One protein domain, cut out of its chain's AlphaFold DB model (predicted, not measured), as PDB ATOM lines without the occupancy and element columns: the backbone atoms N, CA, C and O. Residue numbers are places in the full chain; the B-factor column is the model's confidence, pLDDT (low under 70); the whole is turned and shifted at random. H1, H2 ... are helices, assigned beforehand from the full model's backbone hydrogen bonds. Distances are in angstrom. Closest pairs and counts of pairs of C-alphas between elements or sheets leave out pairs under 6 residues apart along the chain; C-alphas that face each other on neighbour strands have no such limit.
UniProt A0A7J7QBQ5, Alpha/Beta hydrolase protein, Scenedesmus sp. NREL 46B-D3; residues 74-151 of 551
ATOM      1  N   TRP A  74      16.557 -32.969 -13.152       95.25
ATOM      2  CA  TRP A  74      15.351 -32.193 -12.869       95.25
ATOM      3  C   TRP A  74      14.100 -32.947 -13.299       95.25
ATOM      4  O   TRP A  74      13.213 -33.166 -12.479       95.25
ATOM      5  N   ALA A  75      14.067 -33.465 -14.529       94.88
ATOM      6  CA  ALA A  75      12.944 -34.283 -14.987       94.88
ATOM      7  C   ALA A  75      12.752 -35.540 -14.114       94.88
ATOM      8  O   ALA A  75      11.628 -35.958 -13.829       94.88
ATOM      9  N   CYS A  76      13.852 -36.143 -13.642       94.75
ATOM     10  CA  CYS A  76      13.784 -37.251 -12.691       94.75
ATOM     11  C   CYS A  76      13.176 -36.827 -11.343       94.75
ATOM     12  O   CYS A  76      12.402 -37.584 -10.754       94.75
ATOM     13  N   PHE A  77      13.524 -35.637 -10.854       94.44
ATOM     14  CA  PHE A  77      12.970 -35.080  -9.627       94.44
ATOM     15  C   PHE A  77      11.486 -34.739  -9.762       94.44
ATOM     16  O   PHE A  77      10.708 -35.099  -8.888       94.44
ATOM     17  N   GLU A  78      11.064 -34.115 -10.861       93.50
ATOM     18  CA  GLU A  78       9.651 -33.817 -11.116       93.50
ATOM     19  C   GLU A  78       8.804 -35.090 -11.145       93.50
ATOM     20  O   GLU A  78       7.703 -35.131 -10.592       93.50
ATOM     21  N   ARG A  79       9.345 -36.163 -11.735       91.38
ATOM     22  CA  ARG A  79       8.700 -37.476 -11.733       91.38
ATOM     23  C   ARG A  79       8.629 -38.088 -10.339       91.38
ATOM     24  O   ARG A  79       7.604 -38.656  -9.971       91.38
ATOM     25  N   TRP A  80       9.692 -37.956  -9.547       90.62
ATOM     26  CA  TRP A  80       9.649 -38.344  -8.140       90.62
ATOM     27  C   TRP A  80       8.585 -37.557  -7.382       90.62
ATOM     28  O   TRP A  80       7.751 -38.161  -6.714       90.62
ATOM     29  N   HIS A  81       8.576 -36.236  -7.526       88.06
ATOM     30  CA  HIS A  81       7.658 -35.341  -6.843       88.06
ATOM     31  C   HIS A  81       6.201 -35.695  -7.171       88.06
ATOM     32  O   HIS A  81       5.406 -35.871  -6.252       88.06
ATOM     33  N   SER A  82       5.871 -35.920  -8.450       85.81
ATOM     34  CA  SER A  82       4.515 -36.293  -8.881       85.81
ATOM     35  C   SER A  82       4.051 -37.662  -8.370       85.81
ATOM     36  O   SER A  82       2.857 -37.859  -8.155       85.81
ATOM     37  N   CYS A  83       4.984 -38.588  -8.134       80.31
ATOM     38  CA  CYS A  83       4.707 -39.944  -7.656       80.31
ATOM     39  C   CYS A  83       4.904 -40.119  -6.139       80.31
ATOM     40  O   CYS A  83       4.802 -41.234  -5.644       80.31
ATOM     41  N   SER A  84       5.217 -39.057  -5.387       76.38
ATOM     42  CA  SER A  84       5.552 -39.142  -3.949       76.38
ATOM     43  C   SER A  84       4.468 -38.575  -3.029       76.38
ATOM     44  O   SER A  84       4.726 -38.270  -1.865       76.38
ATOM     45  N   HIS A  85       3.240 -38.438  -3.534       71.62
ATOM     46  CA  HIS A  85       2.107 -37.899  -2.778       71.62
ATOM     47  C   HIS A  85       1.330 -38.959  -1.972       71.62
ATOM     48  O   HIS A  85       0.447 -38.600  -1.186       71.62
ATOM     49  N   TYR A  86       1.658 -40.251  -2.112       69.88
ATOM     50  CA  TYR A  86       1.043 -41.316  -1.319       69.88
ATOM     51  C   TYR A  86       1.370 -41.146   0.176       69.88
ATOM     52  O   TYR A  86       2.481 -40.797   0.560       69.88
ATOM     53  N   ASN A  87       0.349 -41.334   1.018       57.62
ATOM     54  CA  ASN A  87       0.182 -40.734   2.352       57.62
ATOM     55  C   ASN A  87       1.452 -40.665   3.242       57.62
ATOM     56  O   ASN A  87       1.710 -41.519   4.095       57.62
ATOM     57  N   VAL A  88       2.194 -39.565   3.082       54.53
ATOM     58  CA  VAL A  88       3.498 -39.271   3.703       54.53
ATOM     59  C   VAL A  88       3.448 -39.234   5.236       54.53
ATOM     60  O   VAL A  88       4.446 -39.490   5.910       54.53
ATOM     61  N   LYS A  89       2.260 -38.988   5.804       51.22
ATOM     62  CA  LYS A  89       2.049 -38.849   7.251       51.22
ATOM     63  C   LYS A  89       2.088 -40.170   8.025       51.22
ATOM     64  O   LYS A  89       2.273 -40.129   9.235       51.22
ATOM     65  N   LEU A  90       1.899 -41.317   7.365       49.44
ATOM     66  CA  LEU A  90       1.766 -42.617   8.045       49.44
ATOM     67  C   LEU A  90       3.033 -43.479   7.981       49.44
ATOM     68  O   LEU A  90       3.235 -44.320   8.850       49.44
ATOM     69  N   LEU A  91       3.886 -43.256   6.977       59.62
ATOM     70  CA  LEU A  91       5.067 -44.086   6.712       59.62
ATOM     71  C   LEU A  91       6.401 -43.394   7.007       59.62
ATOM     72  O   LEU A  91       7.441 -43.976   6.725       59.62
ATOM     73  N   ALA A  92       6.377 -42.172   7.552       64.56
ATOM     74  CA  ALA A  92       7.573 -41.382   7.842       64.56
ATOM     75  C   ALA A  92       8.572 -41.434   6.673       64.56
ATOM     76  O   ALA A  92       9.693 -41.886   6.836       64.56
ATOM     77  N   ILE A  93       8.162 -41.011   5.471       63.94
ATOM     78  CA  ILE A  93       9.005 -41.098   4.259       63.94
ATOM     79  C   ILE A  93      10.390 -40.463   4.462       63.94
ATOM     80  O   ILE A  93      11.385 -40.943   3.923       63.94
ATOM     81  N   ALA A  94      10.459 -39.433   5.299       64.75
ATOM     82  CA  ALA A  94      11.698 -38.803   5.716       64.75
ATOM     83  C   ALA A  94      12.700 -39.811   6.349       64.75
ATOM     84  O   ALA A  94      13.907 -39.680   6.190       64.75
ATOM     85  N   GLU A  95      12.227 -40.885   6.984       72.38
ATOM     86  CA  GLU A  95      13.045 -41.973   7.535       72.38
ATOM     87  C   GLU A  95      13.636 -42.904   6.475       72.38
ATOM     88  O   GLU A  95      14.407 -43.786   6.833       72.38
ATOM     89  N   LEU A  96      13.310 -42.758   5.190       78.19
ATOM     90  CA  LEU A  96      13.976 -43.534   4.146       78.19
ATOM     91  C   LEU A  96      15.345 -42.959   3.802       78.19
ATOM     92  O   LEU A  96      16.281 -43.719   3.577       78.19
ATOM     93  N   ILE A  97      15.519 -41.634   3.837       83.00
ATOM     94  CA  ILE A  97      16.804 -41.042   3.450       83.00
ATOM     95  C   ILE A  97      17.943 -41.356   4.413       83.00
ATOM     96  O   ILE A  97      19.099 -41.298   4.002       83.00
ATOM     97  N   LYS A  98      17.659 -41.769   5.657       88.56
ATOM     98  CA  LYS A  98      18.716 -42.258   6.551       88.56
ATOM     99  C   LYS A  98      19.445 -43.467   5.989       88.56
ATOM    100  O   LYS A  98      20.599 -43.686   6.341       88.56
ATOM    101  N   CYS A  99      18.811 -44.249   5.113       91.56
ATOM    102  CA  CYS A  99      19.470 -45.383   4.482       91.56
ATOM    103  C   CYS A  99      20.691 -44.935   3.663       91.56
ATOM    104  O   CYS A  99      21.664 -45.683   3.611       91.56
ATOM    105  N   TRP A 100      20.700 -43.703   3.135       94.12
ATOM    106  CA  TRP A 100      21.857 -43.082   2.474       94.12
ATOM    107  C   TRP A 100      22.942 -42.560   3.426       94.12
ATOM    108  O   TRP A 100      23.986 -42.122   2.956       94.12
ATOM    109  N   PHE A 101      22.729 -42.630   4.739       93.94
ATOM    110  CA  PHE A 101      23.656 -42.175   5.779       93.94
ATOM    111  C   PHE A 101      23.851 -43.258   6.862       93.94
ATOM    112  O   PHE A 101      23.834 -42.966   8.049       93.94
ATOM    113  N   ASP A 102      23.958 -44.534   6.466       90.38
ATOM    114  CA  ASP A 102      24.087 -45.707   7.367       90.38
ATOM    115  C   ASP A 102      23.047 -45.769   8.505       90.38
ATOM    116  O   ASP A 102      23.320 -46.178   9.631       90.38
ATOM    117  N   ASN A 103      21.804 -45.410   8.195       89.75
ATOM    118  CA  ASN A 103      20.660 -45.495   9.100       89.75
ATOM    119  C   ASN A 103      20.747 -44.618  10.361       89.75
ATOM    120  O   ASN A 103      20.072 -44.916  11.350       89.75
ATOM    121  N   VAL A 104      21.515 -43.522  10.324       91.00
ATOM    122  CA  VAL A 104      21.510 -42.524  11.408       91.00
ATOM    123  C   VAL A 104      20.134 -41.862  11.568       91.00
ATOM    124  O   VAL A 104      19.421 -41.675  10.582       91.00
ATOM    125  N   PRO A 105      19.718 -41.488  12.789       89.44
ATOM    126  CA  PRO A 105      18.470 -40.758  13.001       89.44
ATOM    127  C   PRO A 105      18.367 -39.510  12.115       89.44
ATOM    128  O   PRO A 105      19.330 -38.754  11.991       89.44
ATOM    129  N   ILE A 106      17.185 -39.243  11.547       87.50
ATOM    130  CA  ILE A 106      16.991 -38.118  10.615       87.50
ATOM    131  C   ILE A 106      17.369 -36.752  11.214       87.50
ATOM    132  O   ILE A 106      17.856 -35.875  10.507       87.50
ATOM    133  N   MET A 107      17.216 -36.592  12.530       89.00
ATOM    134  CA  MET A 107      17.604 -35.390  13.278       89.00
ATOM    135  C   MET A 107      19.113 -35.082  13.230       89.00
ATOM    136  O   MET A 107      19.526 -33.957  13.501       89.00
ATOM    137  N   GLU A 108      19.951 -36.068  12.901       92.50
ATOM    138  CA  GLU A 108      21.395 -35.879  12.733       92.50
ATOM    139  C   GLU A 108      21.766 -35.422  11.317       92.50
ATOM    140  O   GLU A 108      22.849 -34.861  11.120       92.50
ATOM    141  N   ILE A 109      20.869 -35.627  10.344       93.06
ATOM    142  CA  ILE A 109      21.041 -35.223   8.950       93.06
ATOM    143  C   ILE A 109      20.727 -33.731   8.853       93.06
ATOM    144  O   ILE A 109      19.579 -33.306   8.973       93.06
ATOM    145  N   ARG A 110      21.763 -32.919   8.633       94.69
ATOM    146  CA  ARG A 110      21.609 -31.472   8.444       94.69
ATOM    147  C   ARG A 110      21.291 -31.149   6.992       94.69
ATOM    148  O   ARG A 110      21.557 -31.941   6.086       94.69
ATOM    149  N   ARG A 111      20.778 -29.946   6.757       94.38
ATOM    150  CA  ARG A 111      20.352 -29.468   5.441       94.38
ATOM    151  C   ARG A 111      21.466 -29.544   4.395       94.38
ATOM    152  O   ARG A 111      21.204 -29.899   3.254       94.38
ATOM    153  N   GLY A 112      22.719 -29.299   4.783       95.12
ATOM    154  CA  GLY A 112      23.867 -29.455   3.891       95.12
ATOM    155  C   GLY A 112      24.203 -30.913   3.550       95.12
ATOM    156  O   GLY A 112      24.609 -31.182   2.423       95.12
ATOM    157  N   ASN A 113      23.977 -31.871   4.461       95.25
ATOM    158  CA  ASN A 113      24.081 -33.301   4.134       95.25
ATOM    159  C   ASN A 113      22.955 -33.714   3.171       95.25
ATOM    160  O   ASN A 113      23.203 -34.432   2.207       95.25
ATOM    161  N   ALA A 114      21.731 -33.227   3.399       94.00
ATOM    162  CA  ALA A 114      20.596 -33.481   2.515       94.00
ATOM    163  C   ALA A 114      20.798 -32.869   1.114       94.00
ATOM    164  O   ALA A 114      20.493 -33.520   0.117       94.00
ATOM    165  N   ALA A 115      21.381 -31.670   1.018       95.44
ATOM    166  CA  ALA A 115      21.768 -31.065  -0.258       95.44
ATOM    167  C   ALA A 115      22.795 -31.927  -1.012       95.44
ATOM    168  O   ALA A 115      22.645 -32.155  -2.211       95.44
ATOM    169  N   GLU A 116      23.792 -32.480  -0.310       95.31
ATOM    170  CA  GLU A 116      24.757 -33.416  -0.900       95.31
ATOM    171  C   GLU A 116      24.074 -34.697  -1.412       95.31
ATOM    172  O   GLU A 116      24.387 -35.158  -2.509       95.31
ATOM    173  N   LEU A 117      23.096 -35.237  -0.670       94.31
ATOM    174  CA  LEU A 117      22.266 -36.358  -1.128       94.31
ATOM    175  C   LEU A 117      21.486 -36.002  -2.401       94.31
ATOM    176  O   LEU A 117      21.462 -36.799  -3.331       94.31
ATOM    177  N   VAL A 118      20.860 -34.827  -2.474       94.94
ATOM    178  CA  VAL A 118      20.104 -34.404  -3.665       94.94
ATOM    179  C   VAL A 118      21.034 -34.223  -4.867       94.94
ATOM    180  O   VAL A 118      20.738 -34.734  -5.947       94.94
ATOM    181  N   ALA A 119      22.184 -33.570  -4.682       95.69
ATOM    182  CA  ALA A 119      23.181 -33.390  -5.735       95.69
ATOM    183  C   ALA A 119      23.697 -34.735  -6.270       95.69
ATOM    184  O   ALA A 119      23.663 -34.987  -7.478       95.69
ATOM    185  N   ARG A 120      24.109 -35.647  -5.381       94.25
ATOM    186  CA  ARG A 120      24.624 -36.964  -5.785       94.25
ATOM    187  C   ARG A 120      23.531 -37.874  -6.321       94.25
ATOM    188  O   ARG A 120      23.749 -38.567  -7.308       94.25
ATOM    189  N   GLY A 121      22.360 -37.857  -5.699       93.06
ATOM    190  CA  GLY A 121      21.230 -38.702  -6.055       93.06
ATOM    191  C   GLY A 121      20.628 -38.327  -7.404       93.06
ATOM    192  O   GLY A 121      20.458 -39.198  -8.250       93.06
ATOM    193  N   TYR A 122      20.324 -37.050  -7.638       94.50
ATOM    194  CA  TYR A 122      19.638 -36.625  -8.861       94.50
ATOM    195  C   TYR A 122      20.578 -36.166  -9.966       94.50
ATOM    196  O   TYR A 122      20.204 -36.267 -11.127       94.50
ATOM    197  N   PHE A 123      21.787 -35.697  -9.658       94.50
ATOM    198  CA  PHE A 123      22.711 -35.183 -10.677       94.50
ATOM    199  C   PHE A 123      23.998 -35.993 -10.813       94.50
ATOM    200  O   PHE A 123      24.759 -35.730 -11.743       94.50
ATOM    201  N   TYR A 124      24.246 -36.967  -9.928       94.19
ATOM    202  CA  TYR A 124      25.495 -37.737  -9.871       94.19
ATOM    203  C   TYR A 124      26.739 -36.845  -9.735       94.19
ATOM    204  O   TYR A 124      27.817 -37.161 -10.240       94.19
ATOM    205  N   LYS A 125      26.576 -35.713  -9.039       93.00
ATOM    206  CA  LYS A 125      27.601 -34.689  -8.812       93.00
ATOM    207  C   LYS A 125      27.685 -34.313  -7.340       93.00
ATOM    208  O   LYS A 125      26.715 -34.433  -6.601       93.00
ATOM    209  N   THR A 126      28.847 -33.831  -6.920       93.75
ATOM    210  CA  THR A 126      29.025 -33.230  -5.590       93.75
ATOM    211  C   THR A 126      28.425 -31.825  -5.553       93.75
ATOM    212  O   THR A 126      28.274 -31.183  -6.598       93.75
ATOM    213  N   MET A 127      28.149 -31.285  -4.362       94.81
ATOM    214  CA  MET A 127      27.729 -29.881  -4.254       94.81
ATOM    215  C   MET A 127      28.762 -28.898  -4.816       94.81
ATOM    216  O   MET A 127      28.387 -27.874  -5.381       94.81
ATOM    217  N   ASP A 128      30.058 -29.206  -4.722       95.38
ATOM    218  CA  ASP A 128      31.110 -28.355  -5.292       95.38
ATOM    219  C   ASP A 128      31.073 -28.336  -6.822       95.38
ATOM    220  O   ASP A 128      31.228 -27.277  -7.428       95.38
ATOM    221  N   GLN A 129      30.798 -29.479  -7.454       94.81
ATOM    222  CA  GLN A 129      30.594 -29.553  -8.903       94.81
ATOM    223  C   GLN A 129      29.334 -28.790  -9.329       94.81
ATOM    224  O   GLN A 129      29.366 -28.066 -10.321       94.81
ATOM    225  N   MET A 130      28.243 -28.890  -8.561       96.25
ATOM    226  CA  MET A 130      27.017 -28.132  -8.833       96.25
ATOM    227  C   MET A 130      27.247 -26.617  -8.750       96.25
ATOM    228  O   MET A 130      26.798 -25.892  -9.636       96.25
ATOM    229  N   ARG A 131      28.003 -26.142  -7.749       96.50
ATOM    230  CA  ARG A 131      28.393 -24.725  -7.612       96.50
ATOM    231  C   ARG A 131      29.305 -24.259  -8.743       96.50
ATOM    232  O   ARG A 131      29.126 -23.161  -9.259       96.50
ATOM    233  N   ALA A 132      30.273 -25.086  -9.140       97.00
ATOM    234  CA  ALA A 132      31.166 -24.776 -10.256       97.00
ATOM    235  C   ALA A 132      30.406 -24.616 -11.586       97.00
ATOM    236  O   ALA A 132      30.851 -23.885 -12.466       97.00
ATOM    237  N   GLU A 133      29.248 -25.267 -11.718       95.94
ATOM    238  CA  GLU A 133      28.345 -25.141 -12.865       95.94
ATOM    239  C   GLU A 133      27.242 -24.085 -12.685       95.94
ATOM    240  O   GLU A 133      26.395 -23.958 -13.570       95.94
ATOM    241  N   HIS A 134      27.226 -23.341 -11.574       96.31
ATOM    242  CA  HIS A 134      26.165 -22.387 -11.219       96.31
ATOM    243  C   HIS A 134      24.757 -23.014 -11.146       96.31
ATOM    244  O   HIS A 134      23.751 -22.380 -11.477       96.31
ATOM    245  N   LYS A 135      24.674 -24.287 -10.736       96.06
ATOM    246  CA  LYS A 135      23.442 -25.095 -10.646       96.06
ATOM    247  C   LYS A 135      23.026 -25.424  -9.214       96.06
ATOM    248  O   LYS A 135      22.121 -26.226  -9.005       96.06
ATOM    249  N   GLU A 136      23.653 -24.816  -8.214       96.00
ATOM    250  CA  GLU A 136      23.310 -24.999  -6.804       96.00
ATOM    251  C   GLU A 136      21.852 -24.626  -6.496       96.00
ATOM    252  O   GLU A 136      21.219 -25.286  -5.677       96.00
ATOM    253  N   HIS A 137      21.287 -23.644  -7.208       96.00
ATOM    254  CA  HIS A 137      19.887 -23.235  -7.062       96.00
ATOM    255  C   HIS A 137      18.902 -24.381  -7.344       96.00
ATOM    256  O   HIS A 137      17.912 -24.511  -6.631       96.00
ATOM    257  N   LEU A 138      19.210 -25.272  -8.296       96.94
ATOM    258  CA  LEU A 138      18.371 -26.438  -8.593       96.94
ATOM    259  C   LEU A 138      18.292 -27.389  -7.394       96.94
ATOM    260  O   LEU A 138      17.227 -27.912  -7.083       96.94
ATOM    261  N   VAL A 139      19.414 -27.602  -6.700       96.69
ATOM    262  CA  VAL A 139      19.460 -28.453  -5.500       96.69
ATOM    263  C   VAL A 139      18.649 -27.825  -4.371       96.69
ATOM    264  O   VAL A 139      17.904 -28.522  -3.686       96.69
ATOM    265  N   GLU A 140      18.769 -26.512  -4.195       95.19
ATOM    266  CA  GLU A 140      18.019 -25.763  -3.187       95.19
ATOM    267  C   GLU A 140      16.504 -25.824  -3.434       95.19
ATOM    268  O   GLU A 140      15.742 -26.079  -2.499       95.19
ATOM    269  N   GLU A 141      16.064 -25.666  -4.683       96.25
ATOM    270  CA  GLU A 141      14.656 -25.791  -5.080       96.25
ATOM    271  C   GLU A 141      14.112 -27.206  -4.842       96.25
ATOM    272  O   GLU A 141      13.044 -27.368  -4.242       96.25
ATOM    273  N   MET A 142      14.867 -28.237  -5.237       95.38
ATOM    274  CA  MET A 142      14.504 -29.630  -4.966       95.38
ATOM    275  C   MET A 142      14.390 -29.904  -3.470       95.38
ATOM    276  O   MET A 142      13.443 -30.553  -3.030       95.38
ATOM    277  N   LEU A 143      15.337 -29.404  -2.675       93.00
ATOM    278  CA  LEU A 143      15.351 -29.626  -1.235       93.00
ATOM    279  C   LEU A 143      14.144 -28.967  -0.558       93.00
ATOM    280  O   LEU A 143      13.504 -29.596   0.277       93.00
ATOM    281  N   LEU A 144      13.777 -27.750  -0.970       93.31
ATOM    282  CA  LEU A 144      12.563 -27.084  -0.491       93.31
ATOM    283  C   LEU A 144      11.299 -27.886  -0.825       93.31
ATOM    284  O   LEU A 144      10.431 -28.052   0.032       93.31
ATOM    285  N   ALA A 145      11.191 -28.405  -2.048       90.88
ATOM    286  CA  ALA A 145      10.065 -29.244  -2.449       90.88
ATOM    287  C   ALA A 145      10.035 -30.576  -1.672       90.88
ATOM    288  O   ALA A 145       8.974 -31.009  -1.229       90.88
ATOM    289  N   ILE A 146      11.194 -31.189  -1.420       88.38
ATOM    290  CA  ILE A 146      11.332 -32.378  -0.569       88.38
ATOM    291  C   ILE A 146      10.821 -32.104   0.851       88.38
ATOM    292  O   ILE A 146      10.001 -32.867   1.362       88.38
ATOM    293  N   GLU A 147      11.259 -31.009   1.478       88.56
ATOM    294  CA  GLU A 147      10.833 -30.627   2.830       88.56
ATOM    295  C   GLU A 147       9.313 -30.413   2.906       88.56
ATOM    296  O   GLU A 147       8.663 -30.807   3.880       88.56
ATOM    297  N   GLN A 148       8.723 -29.845   1.848       86.56
ATOM    298  CA  GLN A 148       7.276 -29.660   1.724       86.56
ATOM    299  C   GLN A 148       6.527 -30.986   1.572       86.56
ATOM    300  O   GLN A 148       5.543 -31.206   2.282       86.56
ATOM    301  N   VAL A 149       6.989 -31.878   0.689       82.62
ATOM    302  CA  VAL A 149       6.375 -33.200   0.480       82.62
ATOM    303  C   VAL A 149       6.458 -34.039   1.756       82.62
ATOM    304  O   VAL A 149       5.486 -34.698   2.121       82.62
ATOM    305  N   TRP A 150       7.587 -33.997   2.467       81.31
ATOM    306  CA  TRP A 150       7.800 -34.791   3.681       81.31
ATOM    307  C   TRP A 150       7.188 -34.187   4.938       81.31
ATOM    308  O   TRP A 150       7.026 -34.896   5.931       81.31
ATOM    309  N   GLY A 151       6.837 -32.900   4.913       81.19
ATOM    310  CA  GLY A 151       6.428 -32.181   6.116       81.19
ATOM    311  C   GLY A 151       7.527 -32.167   7.185       81.19
ATOM    312  O   GLY A 151       7.217 -32.120   8.375       81.19
TER     313      GLY A 151
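Overview. This is residues 74 to 151 of the 551 residues of the protein "Alpha/Beta hydrolase protein" of Scenedesmus sp. NREL 46B-D3 (UniProt A0A7J7QBQ5). H1 and H6 run side by side, and H4 crosses H6; H5 packs on H4, while H3 loosely spans from H6's last residues, beside H2, to H4. The printed part has 78 residues, with six named helices, H1 to H6 in order, and no named strand: all helix. It is compact, radius of gyration of the C-alphas 12.5 A, spanning 39 by 27 by 16 A.

Arrangement. Start at H1, residues 74 to 82, which touches H6, residues 136 to 150, at Phe 77 and Met 142, their closest C-alphas, 7.3 A apart, the same way at a shallow tilt of 10 degrees. H2, residues 88 to 91, only just touches H6, with 3 pairs of C-alphas within 8 A, closest Val 88 and Trp 150, 6.2 A. H3, residues 93 to 101, is close to but not clearly touching H4, residues 111 to 123; their closest C-alphas, Trp 100 and Leu 117, are 7.6 A apart. H4 touches H6 with residues 114 to 119, about perpendicular at 74 degrees, closest C-alphas Ala 119 and Val 139, 6.2 A. H5, residues 127 to 132, touches H4, closest C-alphas Glu 116 and Met 127, 5.7 A. Every O i to N i+4 pair is within hydrogen-bond range in H1, H4, H5 and H6; H3 has 0 of 5, but 5 of 6 O i to N i+3.

Along the chain. Find C-alpha 74, where H1 begins, at (15.351, -32.193, -12.869); H6 runs 21.1 A to C-alpha 150 at (7.800, -34.791, 3.681).

Size, cuts and confidence. Leu 90 and Ala 132 have the C-alphas farthest apart, 39.0 A. The printed part has no cut and no long link; residues 86 to 94 have pLDDT under 70.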